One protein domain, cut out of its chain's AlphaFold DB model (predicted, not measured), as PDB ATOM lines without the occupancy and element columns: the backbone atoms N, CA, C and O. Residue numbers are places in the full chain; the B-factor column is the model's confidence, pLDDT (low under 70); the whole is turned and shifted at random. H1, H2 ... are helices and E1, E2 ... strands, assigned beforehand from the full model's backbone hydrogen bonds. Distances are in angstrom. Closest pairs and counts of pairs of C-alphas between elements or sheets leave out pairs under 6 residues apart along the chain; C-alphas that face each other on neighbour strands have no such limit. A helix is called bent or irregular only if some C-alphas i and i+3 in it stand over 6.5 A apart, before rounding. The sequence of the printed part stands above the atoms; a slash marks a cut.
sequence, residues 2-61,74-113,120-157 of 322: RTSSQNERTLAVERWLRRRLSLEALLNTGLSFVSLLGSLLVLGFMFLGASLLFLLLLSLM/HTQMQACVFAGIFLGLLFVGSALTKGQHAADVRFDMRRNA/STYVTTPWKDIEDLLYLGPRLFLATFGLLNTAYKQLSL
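This is residues 2 to 61, 74 to 113 and 120 to 157 of the 322 residues of the protein "Heat shock protein DnaJ domain protein" of Pedosphaera parvula (strain Ellin514) (UniProt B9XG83). One very long helix, H1, makes the long axis, and H3 runs back alongside part of it in the opposite direction, while H2 packs on residues 43 to 55 of H1 at a slant. A small sheet of two strands, E1 and E2, lies beside the H1 and H3 pair with E1 the nearer strand, and residues 2 to 16 of H1 stick out from the body. The printed part has 138 residues, with three named helices and two named strands in the order H1, H2, E1, E2, H3; the sheet is antiparallel and the class is mostly helix. The whole is only just extended, close to loose, with a radius of gyration of the C-alphas of 21.8 A, and it spans 87 by 34 by 21 A, a rod.

E1, residues 106 to 111, and E2, residues 120 to 122, are antiparallel neighbours, their directions at 139 degrees. C-alphas 107 and 121 face each other at 5.4 A, and N 120 and O 108 are within hydrogen-bond range at 3.3 A. H1, residues 2 to 61, and E1 are near each other, with 8 pairs of C-alphas within 10 A, while H1 and E2 are apart. H3, residues 130 to 155, touches residues 21 to 46 of H1 at a shallow tilt of 26 degrees, opposite ways; the closest C-alphas, of Ala 25 and Ala 151, are 4.2 A apart. The closest C-alphas of E1 and H3, those of Arg 106 and Ala 143, are 7.7 A apart. H2, residues 74 to 96, touches residues 43 to 55 of H1 at a steep tilt of 45 degrees, opposite ways; the closest C-alphas, of Ser 51 and Ala 79, are 5.0 A apart. Residues 90 to 94 of H2 touch residues 134 to 139 of H3 at a steep tilt of 67 degrees, the same way; the closest C-alphas, of Phe 91 and Pro 138, are 5.6 A apart. In H1 and H2 every O i to N i+4 pair is within hydrogen-bond range; in H3 19 of 22 are.

E1 is 15.0 A long and E2 5.8 A. H1 is 87.0 A long, from C-alpha 2 at (-58.850, -15.577, -74.197) to C-alpha 61 at (-26.820, -5.923, 6.166). H2 is 33.0 A long. H3 is 38.3 A long and ends with C-alpha 155 at (-45.722, -18.112, -45.845); it is irregular, with C-alphas 134 and 137 7.1 A apart, and has a kink of 45 degrees near residue 138.

The two C-alphas farthest apart, of Arg 2 and Met 61, are 87.0 A apart; without residues 2 to 16, which stand free, the body spans 64 by 30 by 21 A. Residues 62 to 73 and 114 to 119 are not printed, with gaps of 16.0 A between C-alphas 61 and 74 and 13.3 A between C-alphas 113 and 120. The links printed whole, H2 to E1 and E2 to H3, are short. The mean pLDDT of the printed part is 77.1, and residues 2 to 5, 97 to 113 and 120 to 129 are under 70.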
ATOM      1  N   ARG A   2     -58.540 -16.319 -75.452       49.38
ATOM      2  CA  ARG A   2     -58.850 -15.577 -74.197       49.38
ATOM      3  C   ARG A   2     -58.369 -16.263 -72.904       49.38
ATOM      4  O   ARG A   2     -57.789 -15.606 -72.043       49.38
ATOM      5  N   THR A   3     -58.542 -17.580 -72.788       57.28
ATOM      6  CA  THR A   3     -58.203 -18.351 -71.575       57.28
ATOM      7  C   THR A   3     -56.701 -18.445 -71.290       57.28
ATOM      8  O   THR A   3     -56.314 -18.475 -70.122       57.28
ATOM      9  N   SER A   4     -55.836 -18.442 -72.315       60.47
ATOM     10  CA  SER A   4     -54.378 -18.443 -72.106       60.47
ATOM     11  C   SER A   4     -53.905 -17.113 -71.518       60.47
ATOM     12  O   SER A   4     -53.177 -17.117 -70.530       60.47
ATOM     13  N   SER A   5     -54.422 -15.987 -72.023       67.31
ATOM     14  CA  SER A   5     -54.063 -14.650 -71.527       67.31
ATOM     15  C   SER A   5     -54.471 -14.417 -70.063       67.31
ATOM     16  O   SER A   5     -53.728 -13.815 -69.291       67.31
ATOM     17  N   GLN A   6     -55.629 -14.935 -69.639       70.00
ATOM     18  CA  GLN A   6     -56.118 -14.782 -68.265       70.00
ATOM     19  C   GLN A   6     -55.340 -15.664 -67.277       70.00
ATOM     20  O   GLN A   6     -55.046 -15.240 -66.154       70.00
ATOM     21  N   ASN A   7     -54.945 -16.866 -67.704       77.38
ATOM     22  CA  ASN A   7     -54.094 -17.754 -66.913       77.38
ATOM     23  C   ASN A   7     -52.680 -17.184 -66.746       77.38
ATOM     24  O   ASN A   7     -52.145 -17.212 -65.638       77.38
ATOM     25  N   GLU A   8     -52.099 -16.605 -67.798       80.56
ATOM     26  CA  GLU A   8     -50.790 -15.943 -67.734       80.56
ATOM     27  C   GLU A   8     -50.794 -14.738 -66.784       80.56
ATOM     28  O   GLU A   8     -49.876 -14.591 -65.974       80.56
ATOM     29  N   ARG A   9     -51.858 -13.921 -66.806       78.56
ATOM     30  CA  ARG A   9     -52.045 -12.802 -65.862       78.56
ATOM     31  C   ARG A   9     -52.147 -13.286 -64.421       78.56
ATOM     32  O   ARG A   9     -51.446 -12.777 -63.551       78.56
ATOM     33  N   THR A  10     -52.967 -14.309 -64.182       82.75
ATOM     34  CA  THR A  10     -53.119 -14.911 -62.850       82.75
ATOM     35  C   THR A  10     -51.780 -15.433 -62.331       82.75
ATOM     36  O   THR A  10     -51.427 -15.185 -61.182       82.75
ATOM     37  N   LEU A  11     -50.993 -16.086 -63.191       85.69
ATOM     38  CA  LEU A  11     -49.658 -16.583 -62.857       85.69
ATOM     39  C   LEU A  11     -48.659 -15.442 -62.586       85.69
ATOM     40  O   LEU A  11     -47.750 -15.576 -61.766       85.69
ATOM     41  N   ALA A  12     -48.787 -14.312 -63.284       85.31
ATOM     42  CA  ALA A  12     -47.954 -13.135 -63.062       85.31
ATOM     43  C   ALA A  12     -48.260 -12.478 -61.705       85.31
ATOM     44  O   ALA A  12     -47.333 -12.219 -60.932       85.31
ATOM     45  N   VAL A  13     -49.546 -12.314 -61.373       86.44
ATOM     46  CA  VAL A  13     -50.001 -11.834 -60.058       86.44
ATOM     47  C   VAL A  13     -49.600 -12.809 -58.953       86.44
ATOM     48  O   VAL A  13     -49.112 -12.375 -57.917       86.44
ATOM     49  N   GLU A  14     -49.715 -14.120 -59.178       88.69
ATOM     50  CA  GLU A  14     -49.281 -15.147 -58.224       88.69
ATOM     51  C   GLU A  14     -47.780 -15.052 -57.928       88.69
ATOM     52  O   GLU A  14     -47.379 -15.032 -56.764       88.69
ATOM     53  N   ARG A  15     -46.938 -14.952 -58.966       87.81
ATOM     54  CA  ARG A  15     -45.483 -14.806 -58.798       87.81
ATOM     55  C   ARG A  15     -45.126 -13.525 -58.056       87.81
ATOM     56  O   ARG A  15     -44.264 -13.554 -57.175       87.81
ATOM     57  N   TRP A  16     -45.783 -12.418 -58.389       87.81
ATOM     58  CA  TRP A  16     -45.590 -11.156 -57.684       87.81
ATOM     59  C   TRP A  16     -46.020 -11.252 -56.218       87.81
ATOM     60  O   TRP A  16     -45.243 -10.878 -55.341       87.81
ATOM     61  N   LEU A  17     -47.195 -11.824 -55.946       86.69
ATOM     62  CA  LEU A  17     -47.733 -11.985 -54.598       86.69
ATOM     63  C   LEU A  17     -46.812 -12.866 -53.751       86.69
ATOM     64  O   LEU A  17     -46.440 -12.486 -52.645       86.69
ATOM     65  N   ARG A  18     -46.360 -13.999 -54.300       87.94
ATOM     66  CA  ARG A  18     -45.390 -14.886 -53.647       87.94
ATOM     67  C   ARG A  18     -44.091 -14.149 -53.317       87.94
ATOM     68  O   ARG A  18     -43.594 -14.269 -52.200       87.94
ATOM     69  N   ARG A  19     -43.549 -13.370 -54.260       86.50
ATOM     70  CA  ARG A  19     -42.323 -12.592 -54.034       86.50
ATOM     71  C   ARG A  19     -42.532 -11.539 -52.946       86.50
ATOM     72  O   ARG A  19     -41.726 -11.462 -52.025       86.50
ATOM     73  N   ARG A  20     -43.627 -10.780 -53.006       83.75
ATOM     74  CA  ARG A  20     -43.975  -9.763 -52.006       83.75
ATOM     75  C   ARG A  20     -44.118 -10.364 -50.605       83.75
ATOM     76  O   ARG A  20     -43.451  -9.898 -49.688       83.75
ATOM     77  N   LEU A  21     -44.898 -11.436 -50.463       84.25
ATOM     78  CA  LEU A  21     -45.097 -12.132 -49.190       84.25
ATOM     79  C   LEU A  21     -43.797 -12.735 -48.649       84.25
ATOM     80  O   LEU A  21     -43.537 -12.644 -47.457       84.25
ATOM     81  N   SER A  22     -42.944 -13.300 -49.513       83.12
ATOM     82  CA  SER A  22     -41.640 -13.825 -49.084       83.12
ATOM     83  C   SER A  22     -40.696 -12.732 -48.575       83.12
ATOM     84  O   SER A  22     -39.968 -12.958 -47.613       83.12
ATOM     85  N   LEU A  23     -40.730 -11.539 -49.181       82.44
ATOM     86  CA  LEU A  23     -39.929 -10.399 -48.740       82.44
ATOM     87  C   LEU A  23     -40.445  -9.850 -47.407       82.44
ATOM     88  O   LEU A  23     -39.649  -9.562 -46.521       82.44
ATOM     89  N   GLU A  24     -41.763  -9.747 -47.237       79.75
ATOM     90  CA  GLU A  24     -42.377  -9.352 -45.962       79.75
ATOM     91  C   GLU A  24     -42.073 -10.354 -44.848       79.75
ATOM     92  O   GLU A  24     -41.650  -9.951 -43.766       79.75
ATOM     93  N   ALA A  25     -42.198 -11.651 -45.125       80.56
ATOM     94  CA  ALA A  25     -41.862 -12.700 -44.173       80.56
ATOM     95  C   ALA A  25     -40.375 -12.666 -43.798       80.56
ATOM     96  O   ALA A  25     -40.040 -12.802 -42.620       80.56
ATOM     97  N   LEU A  26     -39.479 -12.435 -44.765       83.81
ATOM     98  CA  LEU A  26     -38.045 -12.290 -44.514       83.81
ATOM     99  C   LEU A  26     -37.752 -11.084 -43.615       83.81
ATOM    100  O   LEU A  26     -37.003 -11.211 -42.651       83.81
ATOM    101  N   LEU A  27     -38.367  -9.933 -43.899       81.00
ATOM    102  CA  LEU A  27     -38.199  -8.718 -43.101       81.00
ATOM    103  C   LEU A  27     -38.747  -8.893 -41.682       81.00
ATOM    104  O   LEU A  27     -38.055  -8.558 -40.724       81.00
ATOM    105  N   ASN A  28     -39.932  -9.488 -41.535       78.62
ATOM    106  CA  ASN A  28     -40.519  -9.807 -40.232       78.62
ATOM    107  C   ASN A  28     -39.640 -10.786 -39.442       78.62
ATOM    108  O   ASN A  28     -39.439 -10.608 -38.243       78.62
ATOM    109  N   THR A  29     -39.059 -11.783 -40.115       83.62
ATOM    110  CA  THR A  29     -38.126 -12.735 -39.496       83.62
ATOM    111  C   THR A  29     -36.839 -12.039 -39.051       83.62
ATOM    112  O   THR A  29     -36.417 -12.202 -37.907       83.62
ATOM    113  N   GLY A  30     -36.242 -11.202 -39.903       84.75
ATOM    114  CA  GLY A  30     -35.055 -10.422 -39.547       84.75
ATOM    115  C   GLY A  30     -35.313  -9.479 -38.370       84.75
ATOM    116  O   GLY A  30     -34.535  -9.427 -37.421       84.75
ATOM    117  N   LEU A  31     -36.457  -8.799 -38.372       81.88
ATOM    118  CA  LEU A  31     -36.858  -7.915 -37.286       81.88
ATOM    119  C   LEU A  31     -37.136  -8.669 -35.982       81.88
ATOM    120  O   LEU A  31     -36.804  -8.171 -34.906       81.88
ATOM    121  N   SER A  32     -37.695  -9.878 -36.067       82.25
ATOM    122  CA  SER A  32     -37.867 -10.751 -34.904       82.25
ATOM    123  C   SER A  32     -36.513 -11.097 -34.278       82.25
ATOM    124  O   SER A  32     -36.373 -11.038 -33.061       82.25
ATOM    125  N   PHE A  33     -35.476 -11.331 -35.091       89.00
ATOM    126  CA  PHE A  33     -34.126 -11.598 -34.597       89.00
ATOM    127  C   PHE A  33     -33.518 -10.376 -33.895       89.00
ATOM    128  O   PHE A  33     -32.987 -10.496 -32.793       89.00
ATOM    129  N   VAL A  34     -33.649  -9.188 -34.494       88.12
ATOM    130  CA  VAL A  34     -33.186  -7.927 -33.885       88.12
ATOM    131  C   VAL A  34     -33.916  -7.649 -32.570       88.12
ATOM    132  O   VAL A  34     -33.283  -7.301 -31.574       88.12
ATOM    133  N   SER A  35     -35.235  -7.846 -32.543       83.25
ATOM    134  CA  SER A  35     -36.064  -7.642 -31.350       83.25
ATOM    135  C   SER A  35     -35.710  -8.629 -30.240       83.25
ATOM    136  O   SER A  35     -35.603  -8.234 -29.082       83.25
ATOM    137  N   LEU A  36     -35.461  -9.894 -30.591       89.44
ATOM    138  CA  LEU A  36     -35.021 -10.921 -29.654       89.44
ATOM    139  C   LEU A  36     -33.651 -10.583 -29.061       89.44
ATOM    140  O   LEU A  36     -33.474 -10.669 -27.849       89.44
ATOM    141  N   LEU A  37     -32.697 -10.161 -29.893       92.62
ATOM    142  CA  LEU A  37     -31.365  -9.777 -29.434       92.62
ATOM    143  C   LEU A  37     -31.428  -8.550 -28.513       92.62
ATOM    144  O   LEU A  37     -30.824  -8.554 -27.442       92.62
ATOM    145  N   GLY A  38     -32.215  -7.535 -28.884       88.06
ATOM    146  CA  GLY A  38     -32.470  -6.365 -28.044       88.06
ATOM    147  C   GLY A  38     -33.130  -6.734 -26.714       88.06
ATOM    148  O   GLY A  38     -32.684  -6.290 -25.658       88.06
ATOM    149  N   SER A  39     -34.135  -7.613 -26.742       89.69
ATOM    150  CA  SER A  39     -34.773  -8.157 -25.541       89.69
ATOM    151  C   SER A  39     -33.767  -8.862 -24.634       89.69
ATOM    152  O   SER A  39     -33.773  -8.630 -23.429       89.69
ATOM    153  N   LEU A  40     -32.918  -9.735 -25.182       93.12
ATOM    154  CA  LEU A  40     -31.918 -10.476 -24.411       93.12
ATOM    155  C   LEU A  40     -30.900  -9.537 -23.758       93.12
ATOM    156  O   LEU A  40     -30.554  -9.737 -22.597       93.12
ATOM    157  N   LEU A  41     -30.467  -8.492 -24.467       92.81
ATOM    158  CA  LEU A  41     -29.558  -7.481 -23.921       92.81
ATOM    159  C   LEU A  41     -30.198  -6.701 -22.765       92.81
ATOM    160  O   LEU A  41     -29.589  -6.577 -21.703       92.81
ATOM    161  N   VAL A  42     -31.432  -6.217 -22.942       90.56
ATOM    162  CA  VAL A  42     -32.146  -5.457 -21.902       90.56
ATOM    163  C   VAL A  42     -32.432  -6.334 -20.682       90.56
ATOM    164  O   VAL A  42     -32.139  -5.935 -19.555       90.56
ATOM    165  N   LEU A  43     -32.951  -7.548 -20.888       92.12
ATOM    166  CA  LEU A  43     -33.229  -8.493 -19.805       92.12
ATOM    167  C   LEU A  43     -31.948  -8.936 -19.091       92.12
ATOM    168  O   LEU A  43     -31.942  -9.035 -17.867       92.12
ATOM    169  N   GLY A  44     -30.856  -9.154 -19.827       92.56
ATOM    170  CA  GLY A  44     -29.550  -9.477 -19.257       92.56
ATOM    171  C   GLY A  44     -29.007  -8.347 -18.381       92.56
ATOM    172  O   GLY A  44     -28.558  -8.599 -17.264       92.56
ATOM    173  N   PHE A  45     -29.115  -7.097 -18.838       93.19
ATOM    174  CA  PHE A  45     -28.734  -5.926 -18.046       93.19
ATOM    175  C   PHE A  45     -29.586  -5.788 -16.774       93.19
ATOM    176  O   PHE A  45     -29.044  -5.562 -15.693       93.19
ATOM    177  N   MET A  46     -30.903  -5.998 -16.872       91.75
ATOM    178  CA  MET A  46     -31.806  -6.007 -15.713       91.75
ATOM    179  C   MET A  46     -31.473  -7.134 -14.726       91.75
ATOM    180  O   MET A  46     -31.472  -6.908 -13.517       91.75
ATOM    181  N   PHE A  47     -31.138  -8.325 -15.223       93.44
ATOM    182  CA  PHE A  47     -30.734  -9.463 -14.400       93.44
ATOM    183  C   PHE A  47     -29.431  -9.183 -13.637       93.44
ATOM    184  O   PHE A  47     -29.367  -9.372 -12.421       93.44
ATOM    185  N   LEU A  48     -28.406  -8.677 -14.332       93.12
ATOM    186  CA  LEU A  48     -27.131  -8.269 -13.732       93.12
ATOM    187  C   LEU A  48     -27.331  -7.165 -12.687       93.12
ATOM    188  O   LEU A  48     -26.802  -7.268 -11.583       93.12
ATOM    189  N   GLY A  49     -28.132  -6.146 -13.010       91.31
ATOM    190  CA  GLY A  49     -28.456  -5.051 -12.097       91.31
ATOM    191  C   GLY A  49     -29.174  -5.524 -10.832       91.31
ATOM    192  O   GLY A  49     -28.766  -5.161  -9.731       91.31
ATOM    193  N   ALA A  50     -30.191  -6.380 -10.967       90.62
ATOM    194  CA  ALA A  50     -30.923  -6.945  -9.831       90.62
ATOM    195  C   ALA A  50     -30.029  -7.828  -8.944       90.62
ATOM    196  O   ALA A  50     -30.097  -7.740  -7.718       90.62
ATOM    197  N   SER A  51     -29.155  -8.635  -9.554       89.69
ATOM    198  CA  SER A  51     -28.191  -9.475  -8.837       89.69
ATOM    199  C   SER A  51     -27.171  -8.632  -8.058       89.69
ATOM    200  O   SER A  51     -26.973  -8.842  -6.860       89.69
ATOM    201  N   LEU A  52     -26.591  -7.603  -8.689       91.25
ATOM    202  CA  LEU A  52     -25.664  -6.672  -8.033       91.25
ATOM    203  C   LEU A  52     -26.329  -5.894  -6.895       91.25
ATOM    204  O   LEU A  52     -25.732  -5.742  -5.829       91.25
ATOM    205  N   LEU A  53     -27.566  -5.429  -7.093       90.31
ATOM    206  CA  LEU A  53     -28.332  -4.735  -6.061       90.31
ATOM    207  C   LEU A  53     -28.585  -5.642  -4.851       90.31
ATOM    208  O   LEU A  53     -28.405  -5.211  -3.714       90.31
ATOM    209  N   PHE A  54     -28.954  -6.903  -5.077       88.94
ATOM    210  CA  PHE A  54     -29.155  -7.876  -4.006       88.94
ATOM    211  C   PHE A  54     -27.862  -8.134  -3.215       88.94
ATOM    212  O   PHE A  54     -27.869  -8.093  -1.984       88.94
ATOM    213  N   LEU A  55     -26.733  -8.317  -3.909       86.81
ATOM    214  CA  LEU A  55     -25.423  -8.478  -3.270       86.81
ATOM    215  C   LEU A  55     -25.010  -7.234  -2.470       86.81
ATOM    216  O   LEU A  55     -24.481  -7.362  -1.365       86.81
ATOM    217  N   LEU A  56     -25.284  -6.034  -2.990       87.81
ATOM    218  CA  LEU A  56     -25.043  -4.775  -2.285       87.81
ATOM    219  C   LEU A  56     -25.873  -4.690  -0.997       87.81
ATOM    220  O   LEU A  56     -25.339  -4.346   0.056       87.81
ATOM    221  N   LEU A  57     -27.162  -5.038  -1.057       87.38
ATOM    222  CA  LEU A  57     -28.046  -5.047   0.111       87.38
ATOM    223  C   LEU A  57     -27.577  -6.052   1.168       87.38
ATOM    224  O   LEU A  57     -27.511  -5.711   2.349       87.38
ATOM    225  N   LEU A  58     -27.177  -7.259   0.757       83.81
ATOM    226  CA  LEU A  58     -26.586  -8.242   1.665       83.81
ATOM    227  C   LEU A  58     -25.296  -7.722   2.305       83.81
ATOM    228  O   LEU A  58     -25.117  -7.854   3.514       83.81
ATOM    229  N   SER A  59     -24.421  -7.086   1.522       83.56
ATOM    230  CA  SER A  59     -23.184  -6.485   2.026       83.56
ATOM    231  C   SER A  59     -23.456  -5.401   3.076       83.56
ATOM    232  O   SER A  59     -22.803  -5.374   4.121       83.56
ATOM    233  N   LEU A  60     -24.466  -4.553   2.851       85.00
ATOM    234  CA  LEU A  60     -24.895  -3.536   3.814       85.00
ATOM    235  C   LEU A  60     -25.470  -4.154   5.097       85.00
ATOM    236  O   LEU A  60     -25.146  -3.677   6.184       85.00
ATOM    237  N   MET A  61     -26.266  -5.224   4.995       81.94
ATOM    238  CA  MET A  61     -26.820  -5.923   6.166       81.94
ATOM    239  C   MET A  61     -25.756  -6.669   6.980       81.94
ATOM    240  O   MET A  61     -25.858  -6.759   8.202       81.94
ATOM    241  N   HIS A  74     -23.652 -20.050  -1.796       76.88
ATOM    242  CA  HIS A  74     -25.069 -19.886  -1.459       76.88
ATOM    243  C   HIS A  74     -25.585 -18.465  -1.727       76.88
ATOM    244  O   HIS A  74     -26.729 -18.296  -2.151       76.88
ATOM    245  N   THR A  75     -24.747 -17.446  -1.525       79.12
ATOM    246  CA  THR A  75     -25.121 -16.044  -1.745       79.12
ATOM    247  C   THR A  75     -25.298 -15.728  -3.232       79.12
ATOM    248  O   THR A  75     -26.253 -15.047  -3.611       79.12
ATOM    249  N   GLN A  76     -24.426 -16.259  -4.097       80.38
ATOM    250  CA  GLN A  76     -24.573 -16.109  -5.548       80.38
ATOM    251  C   GLN A  76     -25.813 -16.837  -6.077       80.38
ATOM    252  O   GLN A  76     -26.563 -16.277  -6.877       80.38
ATOM    253  N   MET A  77     -26.084 -18.048  -5.579       85.12
ATOM    254  CA  MET A  77     -27.296 -18.786  -5.939       85.12
ATOM    255  C   MET A  77     -28.567 -18.016  -5.541       85.12
ATOM    256  O   MET A  77     -29.491 -17.896  -6.345       85.12
ATOM    257  N   GLN A  78     -28.602 -17.433  -4.338       86.06
ATOM    258  CA  GLN A  78     -29.718 -16.596  -3.879       86.06
ATOM    259  C   GLN A  78     -29.906 -15.343  -4.746       86.06
ATOM    260  O   GLN A  78     -31.042 -15.007  -5.081       86.06
ATOM    261  N   ALA A  79     -28.816 -14.694  -5.167       85.75
ATOM    262  CA  ALA A  79     -28.867 -13.537  -6.060       85.75
ATOM    263  C   ALA A  79     -29.463 -13.894  -7.433       85.75
ATOM    264  O   ALA A  79     -30.324 -13.174  -7.942       85.75
ATOM    265  N   CYS A  80     -29.072 -15.037  -8.006       88.25
ATOM    266  CA  CYS A  80     -29.636 -15.542  -9.259       88.25
ATOM    267  C   CYS A  80     -31.131 -15.864  -9.138       88.25
ATOM    268  O   CYS A  80     -31.908 -15.511 -10.026       88.25
ATOM    269  N   VAL A  81     -31.550 -16.500  -8.038       90.06
ATOM    270  CA  VAL A  81     -32.970 -16.792  -7.777       90.06
ATOM    271  C   VAL A  81     -33.771 -15.495  -7.649       90.06
ATOM    272  O   VAL A  81     -34.819 -15.364  -8.280       90.06
ATOM    273  N   PHE A  82     -33.264 -14.511  -6.902       91.50
ATOM    274  CA  PHE A  82     -33.908 -13.206  -6.755       91.50
ATOM    275  C   PHE A  82     -34.055 -12.485  -8.100       91.50
ATOM    276  O   PHE A  82     -35.146 -12.031  -8.444       91.50
ATOM    277  N   ALA A  83     -32.982 -12.433  -8.893       89.94
ATOM    278  CA  ALA A  83     -33.004 -11.823 -10.217       89.94
ATOM    279  C   ALA A  83     -33.964 -12.552 -11.177       89.94
ATOM    280  O   ALA A  83     -34.662 -11.902 -11.953       89.94
ATOM    281  N   GLY A  84     -34.067 -13.884 -11.086       89.44
ATOM    282  CA  GLY A  84     -35.042 -14.680 -11.836       89.44
ATOM    283  C   GLY A  84     -36.494 -14.374 -11.453       89.44
ATOM    284  O   GLY A  84     -37.330 -14.172 -12.334       89.44
ATOM    285  N   ILE A  85     -36.793 -14.271 -10.153       92.62
ATOM    286  CA  ILE A  85     -38.121 -13.870  -9.654       92.62
ATOM    287  C   ILE A  85     -38.457 -12.452 -10.122       92.62
ATOM    288  O   ILE A  85     -39.557 -12.222 -10.625       92.62
ATOM    289  N   PHE A  86     -37.510 -11.517 -10.016       92.62
ATOM    290  CA  PHE A  86     -37.673 -10.147 -10.497       92.62
ATOM    291  C   PHE A  86     -38.011 -10.113 -11.992       92.62
ATOM    292  O   PHE A  86     -38.995  -9.486 -12.379       92.62
ATOM    293  N   LEU A  87     -37.275 -10.858 -12.825       92.25
ATOM    294  CA  LEU A  87     -37.571 -10.977 -14.254       92.25
ATOM    295  C   LEU A  87     -38.981 -11.534 -14.500       92.25
ATOM    296  O   LEU A  87     -39.721 -10.997 -15.323       92.25
ATOM    297  N   GLY A  88     -39.380 -12.575 -13.763       89.38
ATOM    298  CA  GLY A  88     -40.730 -13.139 -13.839       89.38
ATOM    299  C   GLY A  88     -41.816 -12.109 -13.514       89.38
ATOM    300  O   GLY A  88     -42.802 -11.998 -14.243       89.38
ATOM    301  N   LEU A  89     -41.603 -11.290 -12.481       91.56
ATOM    302  CA  LEU A  89     -42.506 -10.193 -12.124       91.56
ATOM    303  C   LEU A  89     -42.569  -9.113 -13.210       91.56
ATOM    304  O   LEU A  89     -43.649  -8.574 -13.440       91.56
ATOM    305  N   LEU A  90     -41.474  -8.834 -13.926       89.69
ATOM    306  CA  LEU A  90     -41.506  -7.918 -15.073       89.69
ATOM    307  C   LEU A  90     -42.405  -8.437 -16.195       89.69
ATOM    308  O   LEU A  90     -43.158  -7.664 -16.785       89.69
ATOM    309  N   PHE A  91     -42.364  -9.740 -16.482       89.31
ATOM    310  CA  PHE A  91     -43.244 -10.353 -17.479       89.31
ATOM    311  C   PHE A  91     -44.714 -10.307 -17.056       89.31
ATOM    312  O   PHE A  91     -45.571  -9.957 -17.869       89.31
ATOM    313  N   VAL A  92     -45.009 -10.603 -15.786       88.31
ATOM    314  CA  VAL A  92     -46.372 -10.506 -15.241       88.31
ATOM    315  C   VAL A  92     -46.864  -9.058 -15.267       88.31
ATOM    316  O   VAL A  92     -47.943  -8.791 -15.790       88.31
ATOM    317  N   GLY A  93     -46.056  -8.109 -14.790       83.81
ATOM    318  CA  GLY A  93     -46.374  -6.679 -14.815       83.81
ATOM    319  C   GLY A  93     -46.601  -6.160 -16.235       83.81
ATOM    320  O   GLY A  93     -47.599  -5.490 -16.499       83.81
ATOM    321  N   SER A  94     -45.757  -6.563 -17.188       82.81
ATOM    322  CA  SER A  94     -45.934  -6.228 -18.604       82.81
ATOM    323  C   SER A  94     -47.217  -6.815 -19.202       82.81
ATOM    324  O   SER A  94     -47.775  -6.223 -20.126       82.81
ATOM    325  N   ALA A  95     -47.669  -7.984 -18.744       80.31
ATOM    326  CA  ALA A  95     -48.908  -8.594 -19.218       80.31
ATOM    327  C   ALA A  95     -50.149  -7.897 -18.640       80.31
ATOM    328  O   ALA A  95     -51.150  -7.766 -19.342       80.31
ATOM    329  N   LEU A  96     -50.074  -7.424 -17.392       79.31
ATOM    330  CA  LEU A  96     -51.160  -6.707 -16.715       79.31
ATOM    331  C   LEU A  96     -51.331  -5.266 -17.214       79.31
ATOM    332  O   LEU A  96     -52.445  -4.754 -17.240       79.31
ATOM    333  N   THR A  97     -50.253  -4.631 -17.669       69.81
ATOM    334  CA  THR A  97     -50.255  -3.254 -18.202       69.81
ATOM    335  C   THR A  97     -50.591  -3.174 -19.696       69.81
ATOM    336  O   THR A  97     -50.518  -2.103 -20.307       69.81
ATOM    337  N   LYS A  98     -50.979  -4.297 -20.318       61.44
ATOM    338  CA  LYS A  98     -51.273  -4.394 -21.754       61.44
ATOM    339  C   LYS A  98     -52.439  -3.464 -22.123       61.44
ATOM    340  O   LYS A  98     -53.595  -3.765 -21.846       61.44
ATOM    341  N   GLY A  99     -52.118  -2.329 -22.750       54.94
ATOM    342  CA  GLY A  99     -53.077  -1.302 -23.180       54.94
ATOM    343  C   GLY A  99     -53.136  -0.027 -22.325       54.94
ATOM    344  O   GLY A  99     -53.842   0.896 -22.715       54.94
ATOM    345  N   GLN A 100     -52.402   0.058 -21.205       46.44
ATOM    346  CA  GLN A 100     -52.388   1.244 -20.327       46.44
ATOM    347  C   GLN A 100     -51.158   2.150 -20.494       46.44
ATOM    348  O   GLN A 100     -51.161   3.274 -19.997       46.44
ATOM    349  N   HIS A 101     -50.100   1.695 -21.172       47.91
ATOM    350  CA  HIS A 101     -48.836   2.435 -21.289       47.91
ATOM    351  C   HIS A 101     -48.460   2.717 -22.741       47.91
ATOM    352  O   HIS A 101     -48.754   1.934 -23.646       47.91
ATOM    353  N   ALA A 102     -47.802   3.858 -22.940       43.31
ATOM    354  CA  ALA A 102     -47.553   4.463 -24.243       43.31
ATOM    355  C   ALA A 102     -46.502   3.715 -25.089       43.31
ATOM    356  O   ALA A 102     -46.532   3.782 -26.319       43.31
ATOM    357  N   ALA A 103     -45.598   2.937 -24.489       48.25
ATOM    358  CA  ALA A 103     -44.608   2.160 -25.238       48.25
ATOM    359  C   ALA A 103     -45.124   0.766 -25.657       48.25
ATOM    360  O   ALA A 103     -44.519  -0.254 -25.314       48.25
ATOM    361  N   ASP A 104     -46.237   0.704 -26.399       51.97
ATOM    362  CA  ASP A 104     -46.585  -0.488 -27.186       51.97
ATOM    363  C   ASP A 104     -45.650  -0.522 -28.402       51.97
ATOM    364  O   ASP A 104     -45.759   0.306 -29.309       51.97
ATOM    365  N   VAL A 105     -44.668  -1.429 -28.397       54.97
ATOM    366  CA  VAL A 105     -43.713  -1.565 -29.504       54.97
ATOM    367  C   VAL A 105     -44.436  -2.232 -30.668       54.97
ATOM    368  O   VAL A 105     -44.408  -3.452 -30.839       54.97
ATOM    369  N   ARG A 106     -45.115  -1.417 -31.475       53.03
ATOM    370  CA  ARG A 106     -45.690  -1.857 -32.741       53.03
ATOM    371  C   ARG A 106     -44.701  -1.608 -33.855       53.03
ATOM    372  O   ARG A 106     -44.358  -0.474 -34.187       53.03
ATOM    373  N   PHE A 107     -44.264  -2.706 -34.439       53.59
ATOM    374  CA  PHE A 107     -43.531  -2.692 -35.681       53.59
ATOM    375  C   PHE A 107     -44.543  -2.662 -36.816       53.59
ATOM    376  O   PHE A 107     -45.189  -3.672 -37.091       53.59
ATOM    377  N   ASP A 108     -44.704  -1.495 -37.435       50.38
ATOM    378  CA  ASP A 108     -45.560  -1.342 -38.603       50.38
ATOM    379  C   ASP A 108     -44.739  -0.880 -39.812       50.38
ATOM    380  O   ASP A 108     -43.818  -0.058 -39.721       50.38
ATOM    381  N   MET A 109     -45.076  -1.444 -40.963       47.31
ATOM    382  CA  MET A 109     -44.507  -1.094 -42.256       47.31
ATOM    383  C   MET A 109     -45.448  -0.096 -42.914       47.31
ATOM    384  O   MET A 109     -46.317  -0.462 -43.701       47.31
ATOM    385  N   ARG A 110     -45.277   1.190 -42.600       41.31
ATOM    386  CA  ARG A 110     -46.105   2.239 -43.197       41.31
ATOM    387  C   ARG A 110     -45.527   2.657 -44.549       41.31
ATOM    388  O   ARG A 110     -44.325   2.888 -44.683       41.31
ATOM    389  N   ARG A 111     -46.380   2.813 -45.563       42.88
ATOM    390  CA  ARG A 111     -45.998   3.525 -46.791       42.88
ATOM    391  C   ARG A 111     -45.930   5.024 -46.506       42.88
ATOM    392  O   ARG A 111     -46.867   5.597 -45.954       42.88
ATOM    393  N   ASN A 112     -44.813   5.658 -46.853       43.66
ATOM    394  CA  ASN A 112     -44.696   7.113 -46.797       43.66
ATOM    395  C   ASN A 112     -45.528   7.766 -47.920       43.66
ATOM    396  O   ASN A 112     -46.036   7.089 -48.811       43.66
ATOM    397  N   ALA A 113     -45.626   9.098 -47.920       34.50
ATOM    398  CA  ALA A 113     -46.359   9.850 -48.947       34.50
ATOM    399  C   ALA A 113     -45.833   9.645 -50.390       34.50
ATOM    400  O   ALA A 113     -46.494  10.045 -51.343       34.50
ATOM    401  N   SER A 120     -41.370   2.139 -39.572       42.56
ATOM    402  CA  SER A 120     -41.695   3.085 -38.513       42.56
ATOM    403  C   SER A 120     -41.854   2.337 -37.203       42.56
ATOM    404  O   SER A 120     -42.890   1.734 -36.931       42.56
ATOM    405  N   THR A 121     -40.813   2.376 -36.373       47.53
ATOM    406  CA  THR A 121     -40.927   2.007 -34.961       47.53
ATOM    407  C   THR A 121     -41.486   3.213 -34.226       47.53
ATOM    408  O   THR A 121     -40.769   4.174 -33.956       47.53
ATOM    409  N   TYR A 122     -42.784   3.206 -33.935       45.59
ATOM    410  CA  TYR A 122     -43.355   4.230 -33.071       45.59
ATOM    411  C   TYR A 122     -43.111   3.810 -31.619       45.59
ATOM    412  O   TYR A 122     -43.857   3.007 -31.070       45.59
ATOM    413  N   VAL A 123     -42.072   4.351 -30.980       47.41
ATOM    414  CA  VAL A 123     -42.120   4.533 -29.523       47.41
ATOM    415  C   VAL A 123     -42.967   5.784 -29.340       47.41
ATOM    416  O   VAL A 123     -42.529   6.875 -29.697       47.41
ATOM    417  N   THR A 124     -44.232   5.624 -28.944       43.16
ATOM    418  CA  THR A 124     -45.230   6.696 -29.120       43.16
ATOM    419  C   THR A 124     -44.980   7.936 -28.247       43.16
ATOM    420  O   THR A 124     -45.631   8.958 -28.449       43.16
ATOM    421  N   THR A 125     -43.990   7.905 -27.349       43.81
ATOM    422  CA  THR A 125     -43.645   9.015 -26.454       43.81
ATOM    423  C   THR A 125     -42.159   9.026 -26.066       43.81
ATOM    424  O   THR A 125     -41.545   7.963 -25.966       43.81
ATOM    425  N   PRO A 126     -41.560  10.205 -25.797       53.19
ATOM    426  CA  PRO A 126     -40.240  10.289 -25.171       53.19
ATOM    427  C   PRO A 126     -40.268   9.596 -23.802       53.19
ATOM    428  O   PRO A 126     -41.251   9.744 -23.079       53.19
ATOM    429  N   TRP A 127     -39.204   8.853 -23.473       55.66
ATOM    430  CA  TRP A 127     -39.013   8.089 -22.230       55.66
ATOM    431  C   TRP A 127     -39.321   8.942 -20.989       55.66
ATOM    432  O   TRP A 127     -38.449   9.655 -20.494       55.66
ATOM    433  N   LYS A 128     -40.572   8.928 -20.520       54.41
ATOM    434  CA  LYS A 128     -40.998   9.725 -19.362       54.41
ATOM    435  C   LYS A 128     -40.925   8.935 -18.063       54.41
ATOM    436  O   LYS A 128     -40.578   9.525 -17.045       54.41
ATOM    437  N   ASP A 129     -41.131   7.619 -18.125       67.50
ATOM    438  CA  ASP A 129     -41.271   6.785 -16.936       67.50
ATOM    439  C   ASP A 129     -40.262   5.628 -16.926       67.50
ATOM    440  O   ASP A 129     -40.037   4.950 -17.932       67.50
ATOM    441  N   ILE A 130     -39.661   5.376 -15.756       71.88
ATOM    442  CA  ILE A 130     -38.763   4.229 -15.503       71.88
ATOM    443  C   ILE A 130     -39.473   2.903 -15.826       71.88
ATOM    444  O   ILE A 130     -38.834   1.937 -16.234       71.88
ATOM    445  N   GLU A 131     -40.797   2.880 -15.698       71.56
ATOM    446  CA  GLU A 131     -41.673   1.753 -16.010       71.56
ATOM    447  C   GLU A 131     -41.599   1.315 -17.484       71.56
ATOM    448  O   GLU A 131     -41.512   0.119 -17.768       71.56
ATOM    449  N   ASP A 132     -41.525   2.260 -18.431       73.56
ATOM    450  CA  ASP A 132     -41.390   1.937 -19.857       73.56
ATOM    451  C   ASP A 132     -40.023   1.320 -20.180       73.56
ATOM    452  O   ASP A 132     -39.926   0.435 -21.031       73.56
ATOM    453  N   LEU A 133     -38.968   1.737 -19.468       78.38
ATOM    454  CA  LEU A 133     -37.640   1.133 -19.585       78.38
ATOM    455  C   LEU A 133     -37.609  -0.274 -18.966       78.38
ATOM    456  O   LEU A 133     -37.017  -1.187 -19.544       78.38
ATOM    457  N   LEU A 134     -38.279  -0.460 -17.825       82.75
ATOM    458  CA  LEU A 134     -38.357  -1.735 -17.107       82.75
ATOM    459  C   LEU A 134     -39.087  -2.809 -17.931       82.75
ATOM    460  O   LEU A 134     -38.664  -3.967 -17.974       82.75
ATOM    461  N   TYR A 135     -40.170  -2.426 -18.613       85.25
ATOM    462  CA  TYR A 135     -40.986  -3.339 -19.417       85.25
ATOM    463  C   TYR A 135     -40.545  -3.463 -20.879       85.25
ATOM    464  O   TYR A 135     -41.086  -4.300 -21.606       85.25
ATOM    465  N   LEU A 136     -39.529  -2.713 -21.315       83.94
ATOM    466  CA  LEU A 136     -39.029  -2.763 -22.689       83.94
ATOM    467  C   LEU A 136     -38.564  -4.171 -23.096       83.94
ATOM    468  O   LEU A 136     -38.911  -4.646 -24.177       83.94
ATOM    469  N   GLY A 137     -37.818  -4.855 -22.222       86.44
ATOM    470  CA  GLY A 137     -37.324  -6.217 -22.460       86.44
ATOM    471  C   GLY A 137     -38.460  -7.222 -22.705       86.44
ATOM    472  O   GLY A 137     -38.542  -7.781 -23.799       86.44
ATOM    473  N   PRO A 138     -39.385  -7.417 -21.743       88.31
ATOM    474  CA  PRO A 138     -40.542  -8.296 -21.920       88.31
ATOM    475  C   PRO A 138     -41.411  -7.950 -23.137       88.31
ATOM    476  O   PRO A 138     -41.862  -8.850 -23.848       88.31
ATOM    477  N   ARG A 139     -41.624  -6.658 -23.428       84.31
ATOM    478  CA  ARG A 139     -42.417  -6.226 -24.592       84.31
ATOM    479  C   ARG A 139     -41.744  -6.591 -25.914       84.31
ATOM    480  O   ARG A 139     -42.409  -7.146 -26.787       84.31
ATOM    481  N   LEU A 140     -40.436  -6.359 -26.049       84.19
ATOM    482  CA  LEU A 140     -39.656  -6.785 -27.220       84.19
ATOM    483  C   LEU A 140     -39.672  -8.309 -27.392       84.19
ATOM    484  O   LEU A 140     -39.826  -8.816 -28.509       84.19
ATOM    485  N   PHE A 141     -39.570  -9.049 -26.285       87.19
ATOM    486  CA  PHE A 141     -39.663 -10.505 -26.297       87.19
ATOM    487  C   PHE A 141     -41.011 -10.978 -26.848       87.19
ATOM    488  O   PHE A 141     -41.064 -11.779 -27.776       87.19
ATOM    489  N   LEU A 142     -42.119 -10.446 -26.327       83.81
ATOM    490  CA  LEU A 142     -43.461 -10.815 -26.778       83.81
ATOM    491  C   LEU A 142     -43.730 -10.374 -28.227       83.81
ATOM    492  O   LEU A 142     -44.345 -11.121 -28.992       83.81
ATOM    493  N   ALA A 143     -43.226  -9.204 -28.633       77.75
ATOM    494  CA  ALA A 143     -43.332  -8.712 -30.006       77.75
ATOM    495  C   ALA A 143     -42.641  -9.645 -31.016       77.75
ATOM    496  O   ALA A 143     -43.149  -9.842 -32.121       77.75
ATOM    497  N   THR A 144     -41.540 -10.292 -30.614       81.62
ATOM    498  CA  THR A 144     -40.816 -11.280 -31.433       81.62
ATOM    499  C   THR A 144     -41.739 -12.413 -31.895       81.62
ATOM    500  O   THR A 144     -41.770 -12.744 -33.081       81.62
ATOM    501  N   PHE A 145     -42.558 -12.966 -30.993       80.31
ATOM    502  CA  PHE A 145     -43.519 -14.022 -31.338       80.31
ATOM    503  C   PHE A 145     -44.626 -13.525 -32.266       80.31
ATOM    504  O   PHE A 145     -45.048 -14.256 -33.163       80.31
ATOM    505  N   GLY A 146     -45.086 -12.284 -32.080       75.88
ATOM    506  CA  GLY A 146     -46.062 -11.655 -32.970       75.88
ATOM    507  C   GLY A 146     -45.543 -11.566 -34.407       75.88
ATOM    508  O   GLY A 146     -46.227 -11.996 -35.335       75.88
ATOM    509  N   LEU A 147     -44.307 -11.091 -34.578       74.06
ATOM    510  CA  LEU A 147     -43.645 -10.984 -35.881       74.06
ATOM    511  C   LEU A 147     -43.441 -12.349 -36.549       74.06
ATOM    512  O   LEU A 147     -43.758 -12.508 -37.728       74.06
ATOM    513  N   LEU A 148     -42.978 -13.348 -35.793       78.44
ATOM    514  CA  LEU A 148     -42.811 -14.722 -36.280       78.44
ATOM    515  C   LEU A 148     -44.143 -15.343 -36.712       78.44
ATOM    516  O   LEU A 148     -44.219 -15.970 -37.767       78.44
ATOM    517  N   ASN A 149     -45.208 -15.142 -35.933       78.25
ATOM    518  CA  ASN A 149     -46.537 -15.643 -36.271       78.25
ATOM    519  C   ASN A 149     -47.079 -14.986 -37.551       78.25
ATOM    520  O   ASN A 149     -47.647 -15.668 -38.402       78.25
ATOM    521  N   THR A 150     -46.875 -13.679 -37.726       73.12
ATOM    522  CA  THR A 150     -47.246 -12.977 -38.964       73.12
ATOM    523  C   THR A 150     -46.452 -13.498 -40.161       73.12
ATOM    524  O   THR A 150     -47.051 -13.810 -41.189       73.12
ATOM    525  N   ALA A 151     -45.135 -13.687 -40.022       76.19
ATOM    526  CA  ALA A 151     -44.299 -14.270 -41.072       76.19
ATOM    527  C   ALA A 151     -44.756 -15.693 -41.445       76.19
ATOM    528  O   ALA A 151     -44.892 -16.021 -42.625       76.19
ATOM    529  N   TYR A 152     -45.071 -16.523 -40.448       80.88
ATOM    530  CA  TYR A 152     -45.602 -17.870 -40.657       80.88
ATOM    531  C   TYR A 152     -46.949 -17.857 -41.396       80.88
ATOM    532  O   TYR A 152     -47.153 -18.609 -42.353       80.88
ATOM    533  N   LYS A 153     -47.867 -16.968 -40.998       76.44
ATOM    534  CA  LYS A 153     -49.153 -16.785 -41.686       76.44
ATOM    535  C   LYS A 153     -48.953 -16.375 -43.143       76.44
ATOM    536  O   LYS A 153     -49.592 -16.955 -44.008       76.44
ATOM    537  N   GLN A 154     -48.040 -15.446 -43.426       78.50
ATOM    538  CA  GLN A 154     -47.742 -14.994 -44.790       78.50
ATOM    539  C   GLN A 154     -47.168 -16.113 -45.675       78.50
ATOM    540  O   GLN A 154     -47.531 -16.222 -46.844       78.50
ATOM    541  N   LEU A 155     -46.312 -16.977 -45.121       77.12
ATOM    542  CA  LEU A 155     -45.722 -18.112 -45.845       77.12
ATOM    543  C   LEU A 155     -46.702 -19.271 -46.084       77.12
ATOM    544  O   LEU A 155     -46.485 -20.071 -46.990       77.12
ATOM    545  N   SER A 156     -47.770 -19.364 -45.290       77.69
ATOM    546  CA  SER A 156     -48.793 -20.417 -45.397       77.69
ATOM    547  C   SER A 156     -49.996 -20.038 -46.275       77.69
ATOM    548  O   SER A 156     -50.936 -20.824 -46.397       77.69
ATOM    549  N   LEU A 157     -49.973 -18.858 -46.908       82.06
ATOM    550  CA  LEU A 157     -51.032 -18.387 -47.806       82.06
ATOM    551  C   LEU A 157     -51.103 -19.220 -49.095       82.06
ATOM    552  O   LEU A 157     -50.088 -19.463 -49.751       82.06
TER     553      LEU A 157